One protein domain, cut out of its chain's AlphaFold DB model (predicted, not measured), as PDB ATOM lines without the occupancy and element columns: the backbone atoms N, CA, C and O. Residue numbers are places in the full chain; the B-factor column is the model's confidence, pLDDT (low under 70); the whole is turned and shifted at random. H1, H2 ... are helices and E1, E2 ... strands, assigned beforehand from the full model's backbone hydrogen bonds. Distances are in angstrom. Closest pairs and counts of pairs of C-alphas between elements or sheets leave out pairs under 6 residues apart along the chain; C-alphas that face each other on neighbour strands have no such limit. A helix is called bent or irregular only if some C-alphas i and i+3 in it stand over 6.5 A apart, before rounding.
ATOM      1  N   PHE A 605      15.320  23.941  -4.076       91.25
ATOM      2  CA  PHE A 605      14.503  22.851  -3.565       91.25
ATOM      3  C   PHE A 605      14.757  21.591  -4.393       91.25
ATOM      4  O   PHE A 605      14.588  21.609  -5.604       91.25
ATOM      5  N   ILE A 606      15.194  20.501  -3.772       93.31
ATOM      6  CA  ILE A 606      15.595  19.276  -4.474       93.31
ATOM      7  C   ILE A 606      14.540  18.196  -4.255       93.31
ATOM      8  O   ILE A 606      14.302  17.774  -3.127       93.31
ATOM      9  N   VAL A 607      13.947  17.704  -5.333       91.94
ATOM     10  CA  VAL A 607      12.984  16.604  -5.328       91.94
ATOM     11  C   VAL A 607      13.691  15.320  -5.733       91.94
ATOM     12  O   VAL A 607      14.029  15.131  -6.897       91.94
ATOM     13  N   VAL A 608      13.914  14.419  -4.774       90.94
ATOM     14  CA  VAL A 608      14.497  13.096  -5.031       90.94
ATOM     15  C   VAL A 608      13.377  12.063  -5.086       90.94
ATOM     16  O   VAL A 608      12.785  11.733  -4.057       90.94
ATOM     17  N   GLY A 609      13.097  11.557  -6.286       88.31
ATOM     18  CA  GLY A 609      12.043  10.582  -6.559       88.31
ATOM     19  C   GLY A 609      12.565   9.228  -7.061       88.31
ATOM     20  O   GLY A 609      13.766   9.063  -7.310       88.31
ATOM     21  N   PRO A 610      11.670   8.234  -7.219       82.19
ATOM     22  CA  PRO A 610      12.027   6.912  -7.729       82.19
ATOM     23  C   PRO A 610      12.590   6.978  -9.156       82.19
ATOM     24  O   PRO A 610      13.642   6.402  -9.429       82.19
ATOM     25  N   ASP A 611      11.942   7.743 -10.028       80.88
ATOM     26  CA  ASP A 611      12.283   7.981 -11.431       80.88
ATOM     27  C   ASP A 611      12.088   9.465 -11.786       80.88
ATOM     28  O   ASP A 611      11.475  10.223 -11.028       80.88
ATOM     29  N   ALA A 612      12.648   9.882 -12.920       75.88
ATOM     30  CA  ALA A 612      12.634  11.259 -13.399       75.88
ATOM     31  C   ALA A 612      11.212  11.772 -13.615       75.88
ATOM     32  O   ALA A 612      10.924  12.900 -13.251       75.88
ATOM     33  N   VAL A 613      10.306  10.936 -14.129       75.50
ATOM     34  CA  VAL A 613       8.915  11.329 -14.399       75.50
ATOM     35  C   VAL A 613       8.209  11.715 -13.100       75.50
ATOM     36  O   VAL A 613       7.622  12.789 -12.997       75.50
ATOM     37  N   SER A 614       8.329  10.867 -12.080       76.75
ATOM     38  CA  SER A 614       7.739  11.089 -10.762       76.75
ATOM     39  C   SER A 614       8.373  12.285 -10.045       76.75
ATOM     40  O   SER A 614       7.671  13.084  -9.425       76.75
ATOM     41  N   ALA A 615       9.700  12.426 -10.133       82.00
ATOM     42  CA  ALA A 615      10.421  13.548  -9.537       82.00
ATOM     43  C   ALA A 615      10.080  14.884 -10.217       82.00
ATOM     44  O   ALA A 615       9.868  15.875  -9.519       82.00
ATOM     45  N   SER A 616       9.989  14.913 -11.550       80.75
ATOM     46  CA  SER A 616       9.622  16.104 -12.322       80.75
ATOM     47  C   SER A 616       8.182  16.524 -12.046       80.75
ATOM     48  O   SER A 616       7.959  17.699 -11.800       80.75
ATOM     49  N   ALA A 617       7.228  15.590 -11.961       74.69
ATOM     50  CA  ALA A 617       5.835  15.927 -11.653       74.69
ATOM     51  C   ALA A 617       5.692  16.645 -10.297       74.69
ATOM     52  O   ALA A 617       5.025  17.674 -10.189       74.69
ATOM     53  N   VAL A 618       6.366  16.138  -9.257       78.19
ATOM     54  CA  VAL A 618       6.381  16.779  -7.932       78.19
ATOM     55  C   VAL A 618       7.149  18.106  -7.968       78.19
ATOM     56  O   VAL A 618       6.725  19.070  -7.333       78.19
ATOM     57  N   ALA A 619       8.246  18.189  -8.726       83.88
ATOM     58  CA  ALA A 619       8.996  19.432  -8.901       83.88
ATOM     59  C   ALA A 619       8.170  20.525  -9.599       83.88
ATOM     60  O   ALA A 619       8.154  21.654  -9.115       83.88
ATOM     61  N   ASP A 620       7.444  20.187 -10.668       75.19
ATOM     62  CA  ASP A 620       6.543  21.085 -11.401       75.19
ATOM     63  C   ASP A 620       5.406  21.578 -10.496       75.19
ATOM     64  O   ASP A 620       5.079  22.765 -10.469       75.19
ATOM     65  N   PHE A 621       4.828  20.680  -9.693       76.94
ATOM     66  CA  PHE A 621       3.797  21.047  -8.727       76.94
ATOM     67  C   PHE A 621       4.314  22.052  -7.688       76.94
ATOM     68  O   PHE A 621       3.685  23.086  -7.465       76.94
ATOM     69  N   LEU A 622       5.474  21.791  -7.079       78.88
ATOM     70  CA  LEU A 622       6.069  22.691  -6.086       78.88
ATOM     71  C   LEU A 622       6.509  24.026  -6.698       78.88
ATOM     72  O   LEU A 622       6.307  25.079  -6.093       78.88
ATOM     73  N   ALA A 623       7.049  23.996  -7.917       76.88
ATOM     74  CA  ALA A 623       7.386  25.187  -8.688       76.88
ATOM     75  C   ALA A 623       6.174  26.118  -8.866       76.88
ATOM     76  O   ALA A 623       6.284  27.328  -8.647       76.88
ATOM     77  N   ASN A 624       5.009  25.543  -9.173       69.69
ATOM     78  CA  ASN A 624       3.752  26.275  -9.312       69.69
ATOM     79  C   ASN A 624       3.239  26.834  -7.973       69.69
ATOM     80  O   ASN A 624       2.787  27.978  -7.931       69.69
ATOM     81  N   GLN A 625       3.348  26.076  -6.873       73.50
ATOM     82  CA  GLN A 625       2.931  26.539  -5.538       73.50
ATOM     83  C   GLN A 625       3.715  27.773  -5.068       73.50
ATOM     84  O   GLN A 625       3.165  28.641  -4.392       73.50
ATOM     85  N   TRP A 626       4.983  27.900  -5.468       74.31
ATOM     86  CA  TRP A 626       5.810  29.060  -5.133       74.31
ATOM     87  C   TRP A 626       5.746  30.210  -6.145       74.31
ATOM     88  O   TRP A 626       6.696  30.988  -6.259       74.31
ATOM     89  N   CYS A 627       4.621  30.341  -6.855       57.84
ATOM     90  CA  CYS A 627       4.390  31.386  -7.854       57.84
ATOM     91  C   CYS A 627       5.497  31.415  -8.927       57.84
ATOM     92  O   CYS A 627       6.084  32.468  -9.181       57.84
ATOM     93  N   SER A 628       5.764  30.246  -9.528       56.00
ATOM     94  CA  SER A 628       6.698  30.019 -10.647       56.00
ATOM     95  C   SER A 628       8.186  29.958 -10.273       56.00
ATOM     96  O   SER A 628       9.033  30.529 -10.964       56.00
ATOM     97  N   ALA A 629       8.547  29.230  -9.208       64.69
ATOM     98  CA  ALA A 629       9.951  28.853  -9.009       64.69
ATOM     99  C   ALA A 629      10.454  28.054 -10.230       64.69
ATOM    100  O   ALA A 629       9.753  27.198 -10.763       64.69
ATOM    101  N   LYS A 630      11.661  28.343 -10.716       76.69
ATOM    102  CA  LYS A 630      12.163  27.810 -11.990       76.69
ATOM    103  C   LYS A 630      12.512  26.329 -11.878       76.69
ATOM    104  O   LYS A 630      13.239  25.918 -10.973       76.69
ATOM    105  N   ARG A 631      12.036  25.522 -12.822       83.00
ATOM    106  CA  ARG A 631      12.288  24.080 -12.828       83.00
ATOM    107  C   ARG A 631      13.665  23.750 -13.397       83.00
ATOM    108  O   ARG A 631      14.028  24.223 -14.470       83.00
ATOM    109  N   LEU A 632      14.394  22.868 -12.720       79.94
ATOM    110  CA  LEU A 632      15.648  22.279 -13.188       79.94
ATOM    111  C   LEU A 632      15.557  20.758 -13.250       79.94
ATOM    112  O   LEU A 632      14.996  20.136 -12.353       79.94
ATOM    113  N   ASP A 633      16.173  20.172 -14.272       77.81
ATOM    114  CA  ASP A 633      16.355  18.715 -14.374       77.81
ATOM    115  C   ASP A 633      17.836  18.313 -14.408       77.81
ATOM    116  O   ASP A 633      18.166  17.151 -14.178       77.81
ATOM    117  N   ASP A 634      18.746  19.258 -14.684       75.19
ATOM    118  CA  ASP A 634      20.172  18.970 -14.794       75.19
ATOM    119  C   ASP A 634      20.966  19.521 -13.602       75.19
ATOM    120  O   ASP A 634      21.135  20.724 -13.402       75.19
ATOM    121  N   VAL A 635      21.529  18.602 -12.817       78.44
ATOM    122  CA  VAL A 635      22.422  18.919 -11.694       78.44
ATOM    123  C   VAL A 635      23.752  19.523 -12.184       78.44
ATOM    124  O   VAL A 635      24.507  20.097 -11.393       78.44
ATOM    125  N   SER A 636      24.082  19.392 -13.474       74.38
ATOM    126  CA  SER A 636      25.312  19.925 -14.056       74.38
ATOM    127  C   SER A 636      25.351  21.458 -14.061       74.38
ATOM    128  O   SER A 636      26.440  22.018 -13.899       74.38
ATOM    129  N   GLU A 637      24.192  22.112 -14.104       68.81
ATOM    130  CA  GLU A 637      24.036  23.572 -14.098       68.81
ATOM    131  C   GLU A 637      24.272  24.207 -12.717       68.81
ATOM    132  O   GLU A 637      24.391  25.425 -12.588       68.81
ATOM    133  N   LEU A 638      24.363  23.384 -11.666       81.38
ATOM    134  CA  LEU A 638      24.553  23.864 -10.305       81.38
ATOM    135  C   LEU A 638      26.009  24.265 -10.041       81.38
ATOM    136  O   LEU A 638      26.910  23.420  -9.965       81.38
ATOM    137  N   ASP A 639      26.209  25.556  -9.799       81.25
ATOM    138  CA  ASP A 639      27.437  26.142  -9.274       81.25
ATOM    139  C   ASP A 639      27.135  27.268  -8.261       81.25
ATOM    140  O   ASP A 639      25.992  27.492  -7.847       81.25
ATOM    141  N   LYS A 640      28.181  27.960  -7.794       72.69
ATOM    142  CA  LYS A 640      28.012  29.059  -6.833       72.69
ATOM    143  C   LYS A 640      27.239  30.228  -7.433       72.69
ATOM    144  O   LYS A 640      26.367  30.765  -6.763       72.69
ATOM    145  N   ALA A 641      27.532  30.598  -8.677       65.50
ATOM    146  CA  ALA A 641      26.876  31.718  -9.342       65.50
ATOM    147  C   ALA A 641      25.384  31.433  -9.563       65.50
ATOM    148  O   ALA A 641      24.551  32.327  -9.429       65.50
ATOM    149  N   PHE A 642      25.037  30.179  -9.852       78.25
ATOM    150  CA  PHE A 642      23.672  29.687  -9.882       78.25
ATOM    151  C   PHE A 642      22.996  29.889  -8.529       78.25
ATOM    152  O   PHE A 642      21.975  30.564  -8.474       78.25
ATOM    153  N   MET A 643      23.579  29.380  -7.437       78.25
ATOM    154  CA  MET A 643      22.977  29.527  -6.106       78.25
ATOM    155  C   MET A 643      22.773  30.991  -5.721       78.25
ATOM    156  O   MET A 643      21.743  31.327  -5.148       78.25
ATOM    157  N   GLU A 644      23.710  31.866  -6.071       65.44
ATOM    158  CA  GLU A 644      23.581  33.303  -5.831       65.44
ATOM    159  C   GLU A 644      22.405  33.912  -6.598       65.44
ATOM    160  O   GLU A 644      21.591  34.606  -5.991       65.44
ATOM    161  N   ARG A 645      22.245  33.589  -7.891       65.81
ATOM    162  CA  ARG A 645      21.060  33.985  -8.672       65.81
ATOM    163  C   ARG A 645      19.779  33.425  -8.065       65.81
ATOM    164  O   ARG A 645      18.765  34.118  -8.043       65.81
ATOM    165  N   SER A 646      19.832  32.207  -7.532       70.38
ATOM    166  CA  SER A 646      18.653  31.535  -6.997       70.38
ATOM    167  C   SER A 646      18.122  32.141  -5.694       70.38
ATOM    168  O   SER A 646      16.995  31.880  -5.277       70.38
ATOM    169  N   LEU A 647      18.935  32.964  -5.033       66.12
ATOM    170  CA  LEU A 647      18.583  33.662  -3.796       66.12
ATOM    171  C   LEU A 647      18.069  35.088  -4.045       66.12
ATOM    172  O   LEU A 647      17.566  35.733  -3.118       66.12
ATOM    173  N   MET A 648      18.153  35.557  -5.292       58.75
ATOM    174  CA  MET A 648      17.589  36.831  -5.735       58.75
ATOM    175  C   MET A 648      16.063  36.738  -5.892       58.75
ATOM    176  O   MET A 648      15.459  35.664  -5.827       58.75
ATOM    177  N   ARG A 649      15.402  37.886  -6.074       52.12
ATOM    178  CA  ARG A 649      13.943  37.964  -6.249       52.12
ATOM    179  C   ARG A 649      13.491  37.176  -7.487       52.12
ATOM    180  O   ARG A 649      14.097  37.319  -8.541       52.12
ATOM    181  N   GLY A 650      12.461  36.334  -7.341       54.94
ATOM    182  CA  GLY A 650      12.009  35.429  -8.413       54.94
ATOM    183  C   GLY A 650      13.014  34.321  -8.769       54.94
ATOM    184  O   GLY A 650      12.877  33.664  -9.797       54.94
ATOM    185  N   GLY A 651      14.052  34.131  -7.946       62.12
ATOM    186  CA  GLY A 651      15.154  33.210  -8.200       62.12
ATOM    187  C   GLY A 651      14.978  31.806  -7.622       62.12
ATOM    188  O   GLY A 651      15.856  30.985  -7.821       62.12
ATOM    189  N   GLY A 652      13.909  31.468  -6.900       79.00
ATOM    190  CA  GLY A 652      13.748  30.102  -6.386       79.00
ATOM    191  C   GLY A 652      13.793  29.058  -7.505       79.00
ATOM    192  O   GLY A 652      13.172  29.261  -8.545       79.00
ATOM    193  N   HIS A 653      14.513  27.951  -7.302       86.81
ATOM    194  CA  HIS A 653      14.545  26.837  -8.255       86.81
ATOM    195  C   HIS A 653      14.134  25.520  -7.609       86.81
ATOM    196  O   HIS A 653      14.475  25.253  -6.454       86.81
ATOM    197  N   VAL A 654      13.473  24.665  -8.388       89.94
ATOM    198  CA  VAL A 654      13.103  23.307  -7.989       89.94
ATOM    199  C   VAL A 654      13.800  22.310  -8.913       89.94
ATOM    200  O   VAL A 654      13.513  22.261 -10.104       89.94
ATOM    201  N   LEU A 655      14.746  21.543  -8.372       89.88
ATOM    202  CA  LEU A 655      15.519  20.525  -9.081       89.88
ATOM    203  C   LEU A 655      14.866  19.152  -8.929       89.88
ATOM    204  O   LEU A 655      14.709  18.674  -7.805       89.88
ATOM    205  N   SER A 656      14.571  18.486 -10.040       89.44
ATOM    206  CA  SER A 656      14.116  17.096 -10.066       89.44
ATOM    207  C   SER A 656      15.306  16.119 -10.127       89.44
ATOM    208  O   SER A 656      16.314  16.369 -10.788       89.44
ATOM    209  N   VAL A 657      15.232  14.999  -9.399       87.88
ATOM    210  CA  VAL A 657      16.255  13.939  -9.389       87.88
ATOM    211  C   VAL A 657      15.589  12.562  -9.352       87.88
ATOM    212  O   VAL A 657      15.039  12.156  -8.328       87.88
ATOM    213  N   GLY A 658      15.700  11.803 -10.445       85.38
ATOM    214  CA  GLY A 658      15.263  10.402 -10.528       85.38
ATOM    215  C   GLY A 658      16.364   9.405 -10.145       85.38
ATOM    216  O   GLY A 658      17.452   9.403 -10.724       85.38
ATOM    217  N   LEU A 659      16.118   8.516  -9.180       82.94
ATOM    218  CA  LEU A 659      17.139   7.550  -8.745       82.94
ATOM    219  C   LEU A 659      17.367   6.402  -9.745       82.94
ATOM    220  O   LEU A 659      18.508   5.960  -9.910       82.94
ATOM    221  N   LEU A 660      16.315   5.924 -10.415       77.94
ATOM    222  CA  LEU A 660      16.384   4.831 -11.398       77.94
ATOM    223  C   LEU A 660      17.068   5.246 -12.712       77.94
ATOM    224  O   LEU A 660      17.644   4.403 -13.406       77.94
ATOM    225  N   ASP A 661      17.101   6.544 -13.007       74.25
ATOM    226  CA  ASP A 661      17.710   7.113 -14.216       74.25
ATOM    227  C   ASP A 661      19.228   7.329 -14.088       74.25
ATOM    228  O   ASP A 661      19.884   7.802 -15.011       74.25
ATOM    229  N   ASN A 662      19.824   6.902 -12.966       60.56
ATOM    230  CA  ASN A 662      21.246   7.052 -12.644       60.56
ATOM    231  C   ASN A 662      21.743   8.509 -12.588       60.56
ATOM    232  O   ASN A 662      22.915   8.753 -12.887       60.56
ATOM    233  N   TYR A 663      20.915   9.463 -12.152       65.94
ATOM    234  CA  TYR A 663      21.374  10.835 -11.927       65.94
ATOM    235  C   TYR A 663      22.466  10.885 -10.839       65.94
ATOM    236  O   TYR A 663      22.222  10.748  -9.636       65.94
ATOM    237  N   GLY A 664      23.714  11.066 -11.277       64.44
ATOM    238  CA  GLY A 664      24.853  11.412 -10.431       64.44
ATOM    239  C   GLY A 664      24.921  12.928 -10.260       64.44
ATOM    240  O   GLY A 664      24.873  13.658 -11.238       64.44
ATOM    241  N   GLY A 665      25.025  13.420  -9.022       71.31
ATOM    242  CA  GLY A 665      24.964  14.870  -8.775       71.31
ATOM    243  C   GLY A 665      25.109  15.307  -7.315       71.31
ATOM    244  O   GLY A 665      25.553  16.420  -7.040       71.31
ATOM    245  N   SER A 666      24.871  14.398  -6.361       80.88
ATOM    246  CA  SER A 666      25.027  14.660  -4.914       80.88
ATOM    247  C   SER A 666      26.409  15.187  -4.483       80.88
ATOM    248  O   SER A 666      26.544  15.717  -3.383       80.88
ATOM    249  N   GLY A 667      27.454  15.019  -5.307       82.25
ATOM    250  CA  GLY A 667      28.780  15.601  -5.074       82.25
ATOM    251  C   GLY A 667      28.799  17.123  -5.243       82.25
ATOM    252  O   GLY A 667      29.295  17.814  -4.358       82.25
ATOM    253  N   LYS A 668      28.187  17.640  -6.319       84.31
ATOM    254  CA  LYS A 668      28.052  19.085  -6.575       84.31
ATOM    255  C   LYS A 668      27.191  19.758  -5.514       84.31
ATOM    256  O   LYS A 668      27.587  20.759  -4.929       84.31
ATOM    257  N   VAL A 669      26.056  19.146  -5.176       87.50
ATOM    258  CA  VAL A 669      25.182  19.660  -4.110       87.50
ATOM    259  C   VAL A 669      25.915  19.685  -2.762       87.50
ATOM    260  O   VAL A 669      25.818  20.669  -2.038       87.50
ATOM    261  N   ARG A 670      26.730  18.667  -2.441       86.88
ATOM    262  CA  ARG A 670      27.581  18.681  -1.233       86.88
ATOM    263  C   ARG A 670      28.607  19.807  -1.219       86.88
ATOM    264  O   ARG A 670      28.961  20.274  -0.141       86.88
ATOM    265  N   GLU A 671      29.110  20.219  -2.376       84.12
ATOM    266  CA  GLU A 671      30.003  21.370  -2.469       84.12
ATOM    267  C   GLU A 671      29.257  22.673  -2.173       84.12
ATOM    268  O   GLU A 671      29.731  23.464  -1.359       84.12
ATOM    269  N   LEU A 672      28.062  22.848  -2.743       83.56
ATOM    270  CA  LEU A 672      27.218  24.023  -2.513       83.56
ATOM    271  C   LEU A 672      26.733  24.123  -1.067       83.56
ATOM    272  O   LEU A 672      26.748  25.207  -0.490       83.56
ATOM    273  N   VAL A 673      26.381  23.001  -0.441       84.06
ATOM    274  CA  VAL A 673      25.938  22.955   0.960       84.06
ATOM    275  C   VAL A 673      26.994  23.488   1.934       84.06
ATOM    276  O   VAL A 673      26.624  24.022   2.974       84.06
ATOM    277  N   LYS A 674      28.294  23.447   1.606       79.38
ATOM    278  CA  LYS A 674      29.335  24.056   2.462       79.38
ATOM    279  C   LYS A 674      29.115  25.556   2.685       79.38
ATOM    280  O   LYS A 674      29.551  26.081   3.703       79.38
ATOM    281  N   GLU A 675      28.479  26.227   1.729       71.19
ATOM    282  CA  GLU A 675      28.286  27.678   1.719       71.19
ATOM    283  C   GLU A 675      26.801  28.071   1.826       71.19
ATOM    284  O   GLU A 675      26.470  29.036   2.509       71.19
ATOM    285  N   TYR A 676      25.902  27.266   1.249       75.38
ATOM    286  CA  TYR A 676      24.473  27.559   1.090       75.38
ATOM    287  C   TYR A 676      23.549  26.589   1.838       75.38
ATOM    288  O   TYR A 676      22.378  26.467   1.486       75.38
ATOM    289  N   LYS A 677      24.056  25.879   2.858       82.12
ATOM    290  CA  LYS A 677      23.319  24.844   3.608       82.12
ATOM    291  C   LYS A 677      21.858  25.204   3.870       82.12
ATOM    292  O   LYS A 677      20.968  24.430   3.546       82.12
ATOM    293  N   ASP A 678      21.617  26.372   4.453       71.06
ATOM    294  CA  ASP A 678      20.316  26.726   5.029       71.06
ATOM    295  C   ASP A 678      19.256  27.161   4.009       71.06
ATOM    296  O   ASP A 678      18.100  27.342   4.377       71.06
ATOM    297  N   VAL A 679      19.647  27.338   2.747       76.75
ATOM    298  CA  VAL A 679      18.768  27.737   1.632       76.75
ATOM    299  C   VAL A 679      18.668  26.646   0.561       76.75
ATOM    300  O   VAL A 679      18.116  26.855  -0.519       76.75
ATOM    301  N   ILE A 680      19.220  25.471   0.865       88.44
ATOM    302  CA  ILE A 680      19.028  24.243   0.106       88.44
ATOM    303  C   ILE A 680      18.103  23.355   0.930       88.44
ATOM    304  O   ILE A 680      18.390  23.029   2.084       88.44
ATOM    305  N   MET A 681      16.988  22.967   0.333       91.00
ATOM    306  CA  MET A 681      15.977  22.105   0.937       91.00
ATOM    307  C   MET A 681      15.784  20.881   0.053       91.00
ATOM    308  O   MET A 681      16.064  20.924  -1.145       91.00
ATOM    309  N   MET A 682      15.341  19.773   0.633       93.50
ATOM    310  CA  MET A 682      15.181  18.523  -0.103       93.50
ATOM    311  C   MET A 682      13.920  17.785   0.328       93.50
ATOM    312  O   MET A 682      13.591  17.760   1.509       93.50
ATOM    313  N   VAL A 683      13.254  17.123  -0.612       91.75
ATOM    314  CA  VAL A 683      12.182  16.168  -0.338       91.75
ATOM    315  C   VAL A 683      12.535  14.799  -0.908       91.75
ATOM    316  O   VAL A 683      13.004  14.672  -2.039       91.75
ATOM    317  N   LEU A 684      12.321  13.765  -0.098       90.50
ATOM    318  CA  LEU A 684      12.427  12.365  -0.483       90.50
ATOM    319  C   LEU A 684      11.019  11.849  -0.801       90.50
ATOM    320  O   LEU A 684      10.237  11.578   0.112       90.50
ATOM    321  N   PHE A 685      10.688  11.739  -2.086       87.38
ATOM    322  CA  PHE A 685       9.361  11.350  -2.562       87.38
ATOM    323  C   PHE A 685       9.309   9.859  -2.916       87.38
ATOM    324  O   PHE A 685      10.026   9.415  -3.802       87.38
ATOM    325  N   ASP A 686       8.485   9.081  -2.210       81.50
ATOM    326  CA  ASP A 686       8.198   7.648  -2.432       81.50
ATOM    327  C   ASP A 686       9.422   6.703  -2.488       81.50
ATOM    328  O   ASP A 686       9.342   5.536  -2.876       81.50
ATOM    329  N   VAL A 687      10.578   7.192  -2.036       76.38
ATOM    330  CA  VAL A 687      11.854   6.458  -1.976       76.38
ATOM    331  C   VAL A 687      12.150   5.889  -0.584       76.38
ATOM    332  O   VAL A 687      13.049   5.062  -0.424       76.38
ATOM    333  N   VAL A 688      11.392   6.299   0.438       68.50
ATOM    334  CA  VAL A 688      11.543   5.837   1.825       68.50
ATOM    335  C   VAL A 688      10.499   4.754   2.112       68.50
ATOM    336  O   VAL A 688       9.304   5.014   2.097       68.50
ATOM    337  N   GLY A 689      10.943   3.517   2.370       60.94
ATOM    338  CA  GLY A 689      10.063   2.395   2.743       60.94
ATOM    339  C   GLY A 689       9.495   1.560   1.583       60.94
ATOM    340  O   GLY A 689       8.882   0.524   1.837       60.94
ATOM    341  N   ASN A 690       9.738   1.933   0.322       57.09
ATOM    342  CA  ASN A 690       9.304   1.154  -0.841       57.09
ATOM    343  C   ASN A 690      10.258  -0.035  -1.107       57.09
ATOM    344  O   ASN A 690      11.448   0.136  -1.391       57.09
ATOM    345  N   SER A 691       9.745  -1.264  -0.978       54.16
ATOM    346  CA  SER A 691      10.567  -2.485  -0.981       54.16
ATOM    347  C   SER A 691      11.125  -2.874  -2.356       54.16
ATOM    348  O   SER A 691      12.071  -3.660  -2.416       54.16
ATOM    349  N   ASP A 692      10.594  -2.313  -3.447       60.16
ATOM    350  CA  ASP A 692      11.023  -2.638  -4.812       60.16
ATOM    351  C   ASP A 692      12.241  -1.820  -5.281       60.16
ATOM    352  O   ASP A 692      13.162  -2.393  -5.866       60.16
ATOM    353  N   ILE A 693      12.328  -0.529  -4.932       59.97
ATOM    354  CA  ILE A 693      13.484   0.349  -5.244       59.97
ATOM    355  C   ILE A 693      14.743  -0.107  -4.483       59.97
ATOM    356  O   ILE A 693      15.873   0.016  -4.957       59.97
ATOM    357  N   MET A 694      14.549  -0.709  -3.307       57.41
ATOM    358  CA  MET A 694      15.611  -1.190  -2.417       57.41
ATOM    359  C   MET A 694      16.256  -2.519  -2.858       57.41
ATOM    360  O   MET A 694      17.186  -2.986  -2.193       57.41
ATOM    361  N   LYS A 695      15.795  -3.136  -3.959       64.81
ATOM    362  CA  LYS A 695      16.319  -4.419  -4.468       64.81
ATOM    363  C   LYS A 695      17.622  -4.278  -5.261       64.81
ATOM    364  O   LYS A 695      18.397  -5.233  -5.305       64.81
ATOM    365  N   GLU A 696      17.889  -3.116  -5.860       72.44
ATOM    366  CA  GLU A 696      19.074  -2.899  -6.697       72.44
ATOM    367  C   GLU A 696      20.203  -2.177  -5.917       72.44
ATOM    368  O   GLU A 696      20.015  -1.046  -5.454       72.44
ATOM    369  N   PRO A 697      21.404  -2.780  -5.762       74.88
ATOM    370  CA  PRO A 697      22.484  -2.221  -4.936       74.88
ATOM    371  C   PRO A 697      22.942  -0.816  -5.347       74.88
ATOM    372  O   PRO A 697      23.332  -0.017  -4.494       74.88
ATOM    373  N   LYS A 698      22.896  -0.509  -6.648       78.62
ATOM    374  CA  LYS A 698      23.337   0.774  -7.209       78.62
ATOM    375  C   LYS A 698      22.394   1.917  -6.820       78.62
ATOM    376  O   LYS A 698      22.853   2.930  -6.298       78.62
ATOM    377  N   THR A 699      21.089   1.716  -6.985       77.88
ATOM    378  CA  THR A 699      20.025   2.669  -6.622       77.88
ATOM    379  C   THR A 699      20.010   2.929  -5.117       77.88
ATOM    380  O   THR A 699      19.955   4.078  -4.679       77.88
ATOM    381  N   LYS A 700      20.216   1.879  -4.309       79.25
ATOM    382  CA  LYS A 700      20.425   1.997  -2.857       79.25
ATOM    383  C   LYS A 700      21.657   2.843  -2.508       79.25
ATOM    384  O   LYS A 700      21.620   3.641  -1.574       79.25
ATOM    385  N   GLY A 701      22.752   2.688  -3.254       81.19
ATOM    386  CA  GLY A 701      23.954   3.511  -3.112       81.19
ATOM    387  C   GLY A 701      23.709   4.993  -3.418       81.19
ATOM    388  O   GLY A 701      24.178   5.850  -2.667       81.19
ATOM    389  N   LEU A 702      22.941   5.293  -4.470       84.44
ATOM    390  CA  LEU A 702      22.556   6.660  -4.838       84.44
ATOM    391  C   LEU A 702      21.646   7.296  -3.781       84.44
ATOM    392  O   LEU A 702      21.956   8.393  -3.318       84.44
ATOM    393  N   LEU A 703      20.603   6.595  -3.325       86.50
ATOM    394  CA  LEU A 703      19.722   7.073  -2.252       86.50
ATOM    395  C   LEU A 703      20.514   7.396  -0.977       86.50
ATOM    396  O   LEU A 703      20.404   8.496  -0.442       86.50
ATOM    397  N   ASN A 704      21.395   6.484  -0.547       85.06
ATOM    398  CA  ASN A 704      22.279   6.708   0.602       85.06
ATOM    399  C   ASN A 704      23.195   7.930   0.419       85.06
ATOM    400  O   ASN A 704      23.613   8.545   1.395       85.06
ATOM    401  N   SER A 705      23.571   8.255  -0.820       87.06
ATOM    402  CA  SER A 705      24.412   9.410  -1.134       87.06
ATOM    403  C   SER A 705      23.647  10.730  -0.998       87.06
ATOM    404  O   SER A 705      24.205  11.694  -0.478       87.06
ATOM    405  N   TRP A 706      22.379  10.762  -1.421       89.25
ATOM    406  CA  TRP A 706      21.485  11.915  -1.273       89.25
ATOM    407  C   TRP A 706      21.026  12.113   0.180       89.25
ATOM    408  O   TRP A 706      21.062  13.229   0.680       89.25
ATOM    409  N   GLN A 707      20.735  11.035   0.915       87.19
ATOM    410  CA  GLN A 707      20.376  11.094   2.343       87.19
ATOM    411  C   GLN A 707      21.493  11.632   3.251       87.19
ATOM    412  O   GLN A 707      21.226  12.102   4.351       87.19
ATOM    413  N   LYS A 708      22.756  11.553   2.814       87.94
ATOM    414  CA  LYS A 708      23.920  12.068   3.555       87.94
ATOM    415  C   LYS A 708      24.176  13.561   3.336       87.94
ATOM    416  O   LYS A 708      25.140  14.085   3.896       87.94
ATOM    417  N   ILE A 709      23.402  14.228   2.483       89.00
ATOM    418  CA  ILE A 709      23.554  15.663   2.247       89.00
ATOM    419  C   ILE A 709      22.995  16.418   3.454       89.00
ATOM    420  O   ILE A 709      21.812  16.329   3.759       89.00
ATOM    421  N   ASP A 710      23.858  17.179   4.121       86.75
ATOM    422  CA  ASP A 710      23.522  17.991   5.293       86.75
ATOM    423  C   ASP A 710      22.946  19.357   4.874       86.75
ATOM    424  O   ASP A 710      23.573  20.393   5.081       86.75
ATOM    425  N   CYS A 711      21.792  19.358   4.201       86.25
ATOM    426  CA  CYS A 711      21.085  20.576   3.785       86.25
ATOM    427  C   CYS A 711      20.181  21.135   4.901       86.25
ATOM    428  O   CYS A 711      20.086  20.560   5.985       86.25
ATOM    429  N   GLY A 712      19.547  22.286   4.670       81.00
ATOM    430  CA  GLY A 712      18.818  23.032   5.698       81.00
ATOM    431  C   GLY A 712      17.619  22.273   6.265       81.00
ATOM    432  O   GLY A 712      17.450  22.211   7.483       81.00
ATOM    433  N   LYS A 713      16.810  21.669   5.389       86.94
ATOM    434  CA  LYS A 713      15.685  20.796   5.757       86.94
ATOM    435  C   LYS A 713      15.547  19.630   4.783       86.94
ATOM    436  O   LYS A 713      15.846  19.776   3.597       86.94
ATOM    437  N   VAL A 714      15.068  18.497   5.300       90.44
ATOM    438  CA  VAL A 714      14.730  17.298   4.522       90.44
ATOM    439  C   VAL A 714      13.315  16.849   4.876       90.44
ATOM    440  O   VAL A 714      13.027  16.581   6.040       90.44
ATOM    441  N   PHE A 715      12.454  16.738   3.868       89.44
ATOM    442  CA  PHE A 715      11.075  16.267   3.977       89.44
ATOM    443  C   PHE A 715      10.944  14.845   3.417       89.44
ATOM    444  O   PHE A 715      11.778  14.395   2.630       89.44
ATOM    445  N   THR A 716       9.900  14.116   3.811       86.94
ATOM    446  CA  THR A 716       9.570  12.792   3.252       86.94
ATOM    447  C   THR A 716       8.096  12.759   2.869       86.94
ATOM    448  O   THR A 716       7.254  13.104   3.690       86.94
ATOM    449  N   LEU A 717       7.797  12.334   1.639       81.56
ATOM    450  CA  LEU A 717       6.441  12.239   1.083       81.56
ATOM    451  C   LEU A 717       6.206  10.838   0.491       81.56
ATOM    452  O   LEU A 717       7.152  10.202   0.026       81.56
ATOM    453  N   SER A 718       4.958  10.354   0.477       75.94
ATOM    454  CA  SER A 718       4.583   9.035  -0.074       75.94
ATOM    455  C   SER A 718       3.445   9.136  -1.091       75.94
ATOM    456  O   SER A 718       2.485   9.860  -0.851       75.94
ATOM    457  N   GLY A 719       3.510   8.378  -2.192       62.94
ATOM    458  CA  GLY A 719       2.679   8.602  -3.387       62.94
ATOM    459  C   GLY A 719       1.223   8.111  -3.347       62.94
ATOM    460  O   GLY A 719       0.487   8.345  -4.301       62.94
ATOM    461  N   LYS A 720       0.763   7.438  -2.281       57.12
ATOM    462  CA  LYS A 720      -0.583   6.817  -2.253       57.12
ATOM    463  C   LYS A 720      -1.761   7.805  -2.144       57.12
ATOM    464  O   LYS A 720      -2.894   7.363  -2.302       57.12
ATOM    465  N   SER A 721      -1.512   9.091  -1.894       49.47
ATOM    466  CA  SER A 721      -2.539  10.136  -1.715       49.47
ATOM    467  C   SER A 721      -2.434  11.313  -2.694       49.47
ATOM    468  O   SER A 721      -3.259  12.213  -2.613       49.47
ATOM    469  N   LEU A 722      -1.442  11.329  -3.593       57.81
ATOM    470  CA  LEU A 722      -1.031  12.561  -4.282       57.81
ATOM    471  C   LEU A 722      -1.463  12.671  -5.747       57.81
ATOM    472  O   LEU A 722      -1.543  13.784  -6.251       57.81
ATOM    473  N   PHE A 723      -1.776  11.565  -6.425       57.75
ATOM    474  CA  PHE A 723      -2.174  11.574  -7.838       57.75
ATOM    475  C   PHE A 723      -3.659  11.239  -8.015       57.75
ATOM    476  O   PHE A 723      -4.143  10.240  -7.477       57.75
ATOM    477  N   ARG A 724      -4.363  12.038  -8.821       56.09
ATOM    478  CA  ARG A 724      -5.718  11.753  -9.316       56.09
ATOM    479  C   ARG A 724      -5.711  10.704 -10.431       56.09
ATOM    480  O   ARG A 724      -4.678  10.433 -11.041       56.09
ATOM    481  N   GLU A 725      -6.887  10.151 -10.749       50.38
ATOM    482  CA  GLU A 725      -7.067   9.208 -11.872       50.38
ATOM    483  C   GLU A 725      -6.693   9.810 -13.243       50.38
ATOM    484  O   GLU A 725      -6.368   9.066 -14.167       50.38
ATOM    485  N   ASP A 726      -6.691  11.142 -13.369       46.75
ATOM    486  CA  ASP A 726      -6.278  11.890 -14.567       46.75
ATOM    487  C   ASP A 726      -4.778  12.262 -14.592       46.75
ATOM    488  O   ASP A 726      -4.311  12.855 -15.565       46.75
ATOM    489  N   GLY A 727      -4.017  11.900 -13.552       50.78
ATOM    490  CA  GLY A 727      -2.583  12.178 -13.428       50.78
ATOM    491  C   GLY A 727      -2.222  13.541 -12.824       50.78
ATOM    492  O   GLY A 727      -1.034  13.843 -12.719       50.78
ATOM    493  N   SER A 728      -3.197  14.358 -12.408       50.22
ATOM    494  CA  SER A 728      -2.938  15.634 -11.721       50.22
ATOM    495  C   SER A 728      -2.608  15.451 -10.229       50.22
ATOM    496  O   SER A 728      -3.085  14.512  -9.587       50.22
ATOM    497  N   LEU A 729      -1.760  16.336  -9.687       63.97
ATOM    498  CA  LEU A 729      -1.347  16.341  -8.277       63.97
ATOM    499  C   LEU A 729      -2.321  17.171  -7.417       63.97
ATOM    500  O   LEU A 729      -2.632  18.305  -7.777       63.97
ATOM    501  N   GLU A 730      -2.767  16.631  -6.279       61.78
ATOM    502  CA  GLU A 730      -3.602  17.332  -5.284       61.78
ATOM    503  C   GLU A 730      -2.797  17.553  -3.990       61.78
ATOM    504  O   GLU A 730      -2.071  16.660  -3.551       61.78
ATOM    505  N   ALA A 731      -2.863  18.755  -3.405       62.16
ATOM    506  CA  ALA A 731      -2.127  19.077  -2.182       62.16
ATOM    507  C   ALA A 731      -2.710  18.302  -0.990       62.16
ATOM    508  O   ALA A 731      -3.915  18.356  -0.752       62.16
ATOM    509  N   ASP A 732      -1.860  17.613  -0.225       71.81
ATOM    510  CA  ASP A 732      -2.223  17.107   1.099       71.81
ATOM    511  C   ASP A 732      -1.665  18.017   2.210       71.81
ATOM    512  O   ASP A 732      -0.817  18.882   1.972       71.81
ATOM    513  N   GLU A 733      -2.127  17.812   3.444       73.44
ATOM    514  CA  GLU A 733      -1.749  18.627   4.610       73.44
ATOM    515  C   GLU A 733      -0.223  18.633   4.867       73.44
ATOM    516  O   GLU A 733       0.339  19.622   5.353       73.44
ATOM    517  N   ASN A 734       0.485  17.560   4.488       74.00
ATOM    518  CA  ASN A 734       1.940  17.465   4.637       74.00
ATOM    519  C   ASN A 734       2.671  18.314   3.589       74.00
ATOM    520  O   ASN A 734       3.658  18.978   3.917       74.00
ATOM    521  N   ILE A 735       2.191  18.315   2.343       77.44
ATOM    522  CA  ILE A 735       2.712  19.175   1.279       77.44
ATOM    523  C   ILE A 735       2.425  20.641   1.581       77.44
ATOM    524  O   ILE A 735       3.331  21.457   1.441       77.44
ATOM    525  N   GLU A 736       1.223  20.989   2.041       76.94
ATOM    526  CA  GLU A 736       0.900  22.370   2.418       76.94
ATOM    527  C   GLU A 736       1.792  22.866   3.558       76.94
ATOM    528  O   GLU A 736       2.327  23.975   3.497       76.94
ATOM    529  N   THR A 737       2.023  22.033   4.575       78.38
ATOM    530  CA  THR A 737       2.942  22.356   5.675       78.38
ATOM    531  C   THR A 737       4.366  22.571   5.160       78.38
ATOM    532  O   THR A 737       4.993  23.580   5.482       78.38
ATOM    533  N   MET A 738       4.865  21.671   4.307       84.69
ATOM    534  CA  MET A 738       6.186  21.792   3.686       84.69
ATOM    535  C   MET A 738       6.306  23.069   2.847       84.69
ATOM    536  O   MET A 738       7.269  23.816   3.016       84.69
ATOM    537  N   VAL A 739       5.337  23.335   1.967       79.56
ATOM    538  CA  VAL A 739       5.291  24.542   1.133       79.56
ATOM    539  C   VAL A 739       5.331  25.770   2.032       79.56
ATOM    540  O   VAL A 739       6.233  26.582   1.876       79.56
ATOM    541  N   ASN A 740       4.465  25.858   3.043       75.31
ATOM    542  CA  ASN A 740       4.415  26.981   3.984       75.31
ATOM    543  C   ASN A 740       5.709  27.178   4.790       75.31
ATOM    544  O   ASN A 740       6.084  28.314   5.082       75.31
ATOM    545  N   GLU A 741       6.396  26.096   5.160       74.94
ATOM    546  CA  GLU A 741       7.682  26.151   5.863       74.94
ATOM    547  C   GLU A 741       8.849  26.612   4.986       74.94
ATOM    548  O   GLU A 741       9.867  27.072   5.516       74.94
ATOM    549  N   CYS A 742       8.726  26.439   3.672       74.38
ATOM    550  CA  CYS A 742       9.752  26.773   2.689       74.38
ATOM    551  C   CYS A 742       9.440  28.083   1.955       74.38
ATOM    552  O   CYS A 742      10.346  28.702   1.401       74.38
ATOM    553  N   THR A 743       8.185  28.531   1.990       72.19
ATOM    554  CA  THR A 743       7.753  29.830   1.484       72.19
ATOM    555  C   THR A 743       8.470  30.937   2.245       72.19
ATOM    556  O   THR A 743       8.357  31.093   3.465       72.19
TER     557      THR A 743
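What this domain is: This is residues 605 to 743 of the 1228 residues of an uncharacterized protein of Fistulifera solaris (UniProt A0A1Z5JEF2). A strongly twisted sheet of five parallel strands makes the middle of this domain, with H1 and H5 over one of its faces and H3 and H4 over the other. Short H2 only grazes the sheet and meets H3, and the long link of residues 718 to 732 loops out from the end of E5 before H5. The printed part has 139 residues with five named helices and five named strands, in the order E1 H1 E2 H2 E3 H3 E4 H4 E5 H5, of mixed class, helices and strands. Across the sheet the order is E2 E3 E1 E4 E5. The whole is compact, with a radius of gyration of the C-alphas of 14.3 A and spans of 37 by 33 by 21 A.

How they stand to each other: E1, residues 605 to 609, is an inner strand with two parallel neighbours: E3, residues 653 to 658, at 17 degrees, and E4, residues 680 to 685, at 22 degrees. N 607 and O 655 are 2.8 A apart, and N 608 and O 683 are 2.9 A apart, both within hydrogen-bond range. H1, residues 612 to 625, is on the sheet at a height over the sheet of 6.9 A. It lies over E3 and runs along the strands, at 15 degrees to E3 on the local plane; their closest C-alphas are those of Ala 612 and Gly 658, 4.0 A. E2, residues 630 to 632, is an edge strand, parallel to E3 at 26 degrees, with N 632 and O 654 at 2.8 A. E1, H1 and E2 form a split strand-helix-strand unit, two strands running the same way with E3 between them in the sheet; its crossover is right-handed. H2, residues 640 to 646, only grazes the sheet with its residues 642 to 646; E2, H2 and E3 form a strand-helix-strand unit of parallel neighbours, also right-handed. H3, residues 666 to 679, is on the face opposite to H1, at a height over the sheet of 9.3 A. With its residues 672 to 676 it only just touches H2, with 3 pairs of C-alphas within 8 A, the closest Lys 640 and Leu 672 at 6.7 A. E3, H3 and E4 form a second split unit, with E1 between its strands and a right-handed crossover. H4, residues 697 to 707, is on the same face as H3, at a height over the sheet of 10.4 A. H3 and H4 are close but not clearly touching, with the C-alphas of Ser 666 and Trp 706 5.8 A apart. E5, residues 713 to 717, is the other edge strand, parallel to E4 at 17 degrees, with N 715 and O 682 at 2.8 A; E4, H4 and E5 form a right-handed strand-helix-strand unit. H5, residues 733 to 742, is on the same face as H1, over E4 and E5, at a height over the sheet of 9.9 A. In H1, H2, H4 and H5 every O i to N i+4 pair is within hydrogen-bond range; in H3 6 of 10 are.

Where its parts are: E1 begins at C-alpha 605, at (14.503, 22.851, -3.565). H1 is 19.7 A long from first to last C-alpha, E3 16.6 A, H3 15.9 A, E4 16.3 A, H4 15.3 A and H5 14.2 A. H3 is irregular, with C-alphas 675 and 678 8.7 A apart. H5 ends at C-alpha 742, at (9.752, 26.773, 2.689).

The domain as a whole: The C-alphas farthest apart, those of Arg 649 and Lys 695, are 42.5 A apart. The printed part has no cut. The links E4 to H4 and E5 to H5 are long. The mean pLDDT of the printed part is 75.6, and 37 residues are under 70, among them residues 688 to 695 and 719 to 731.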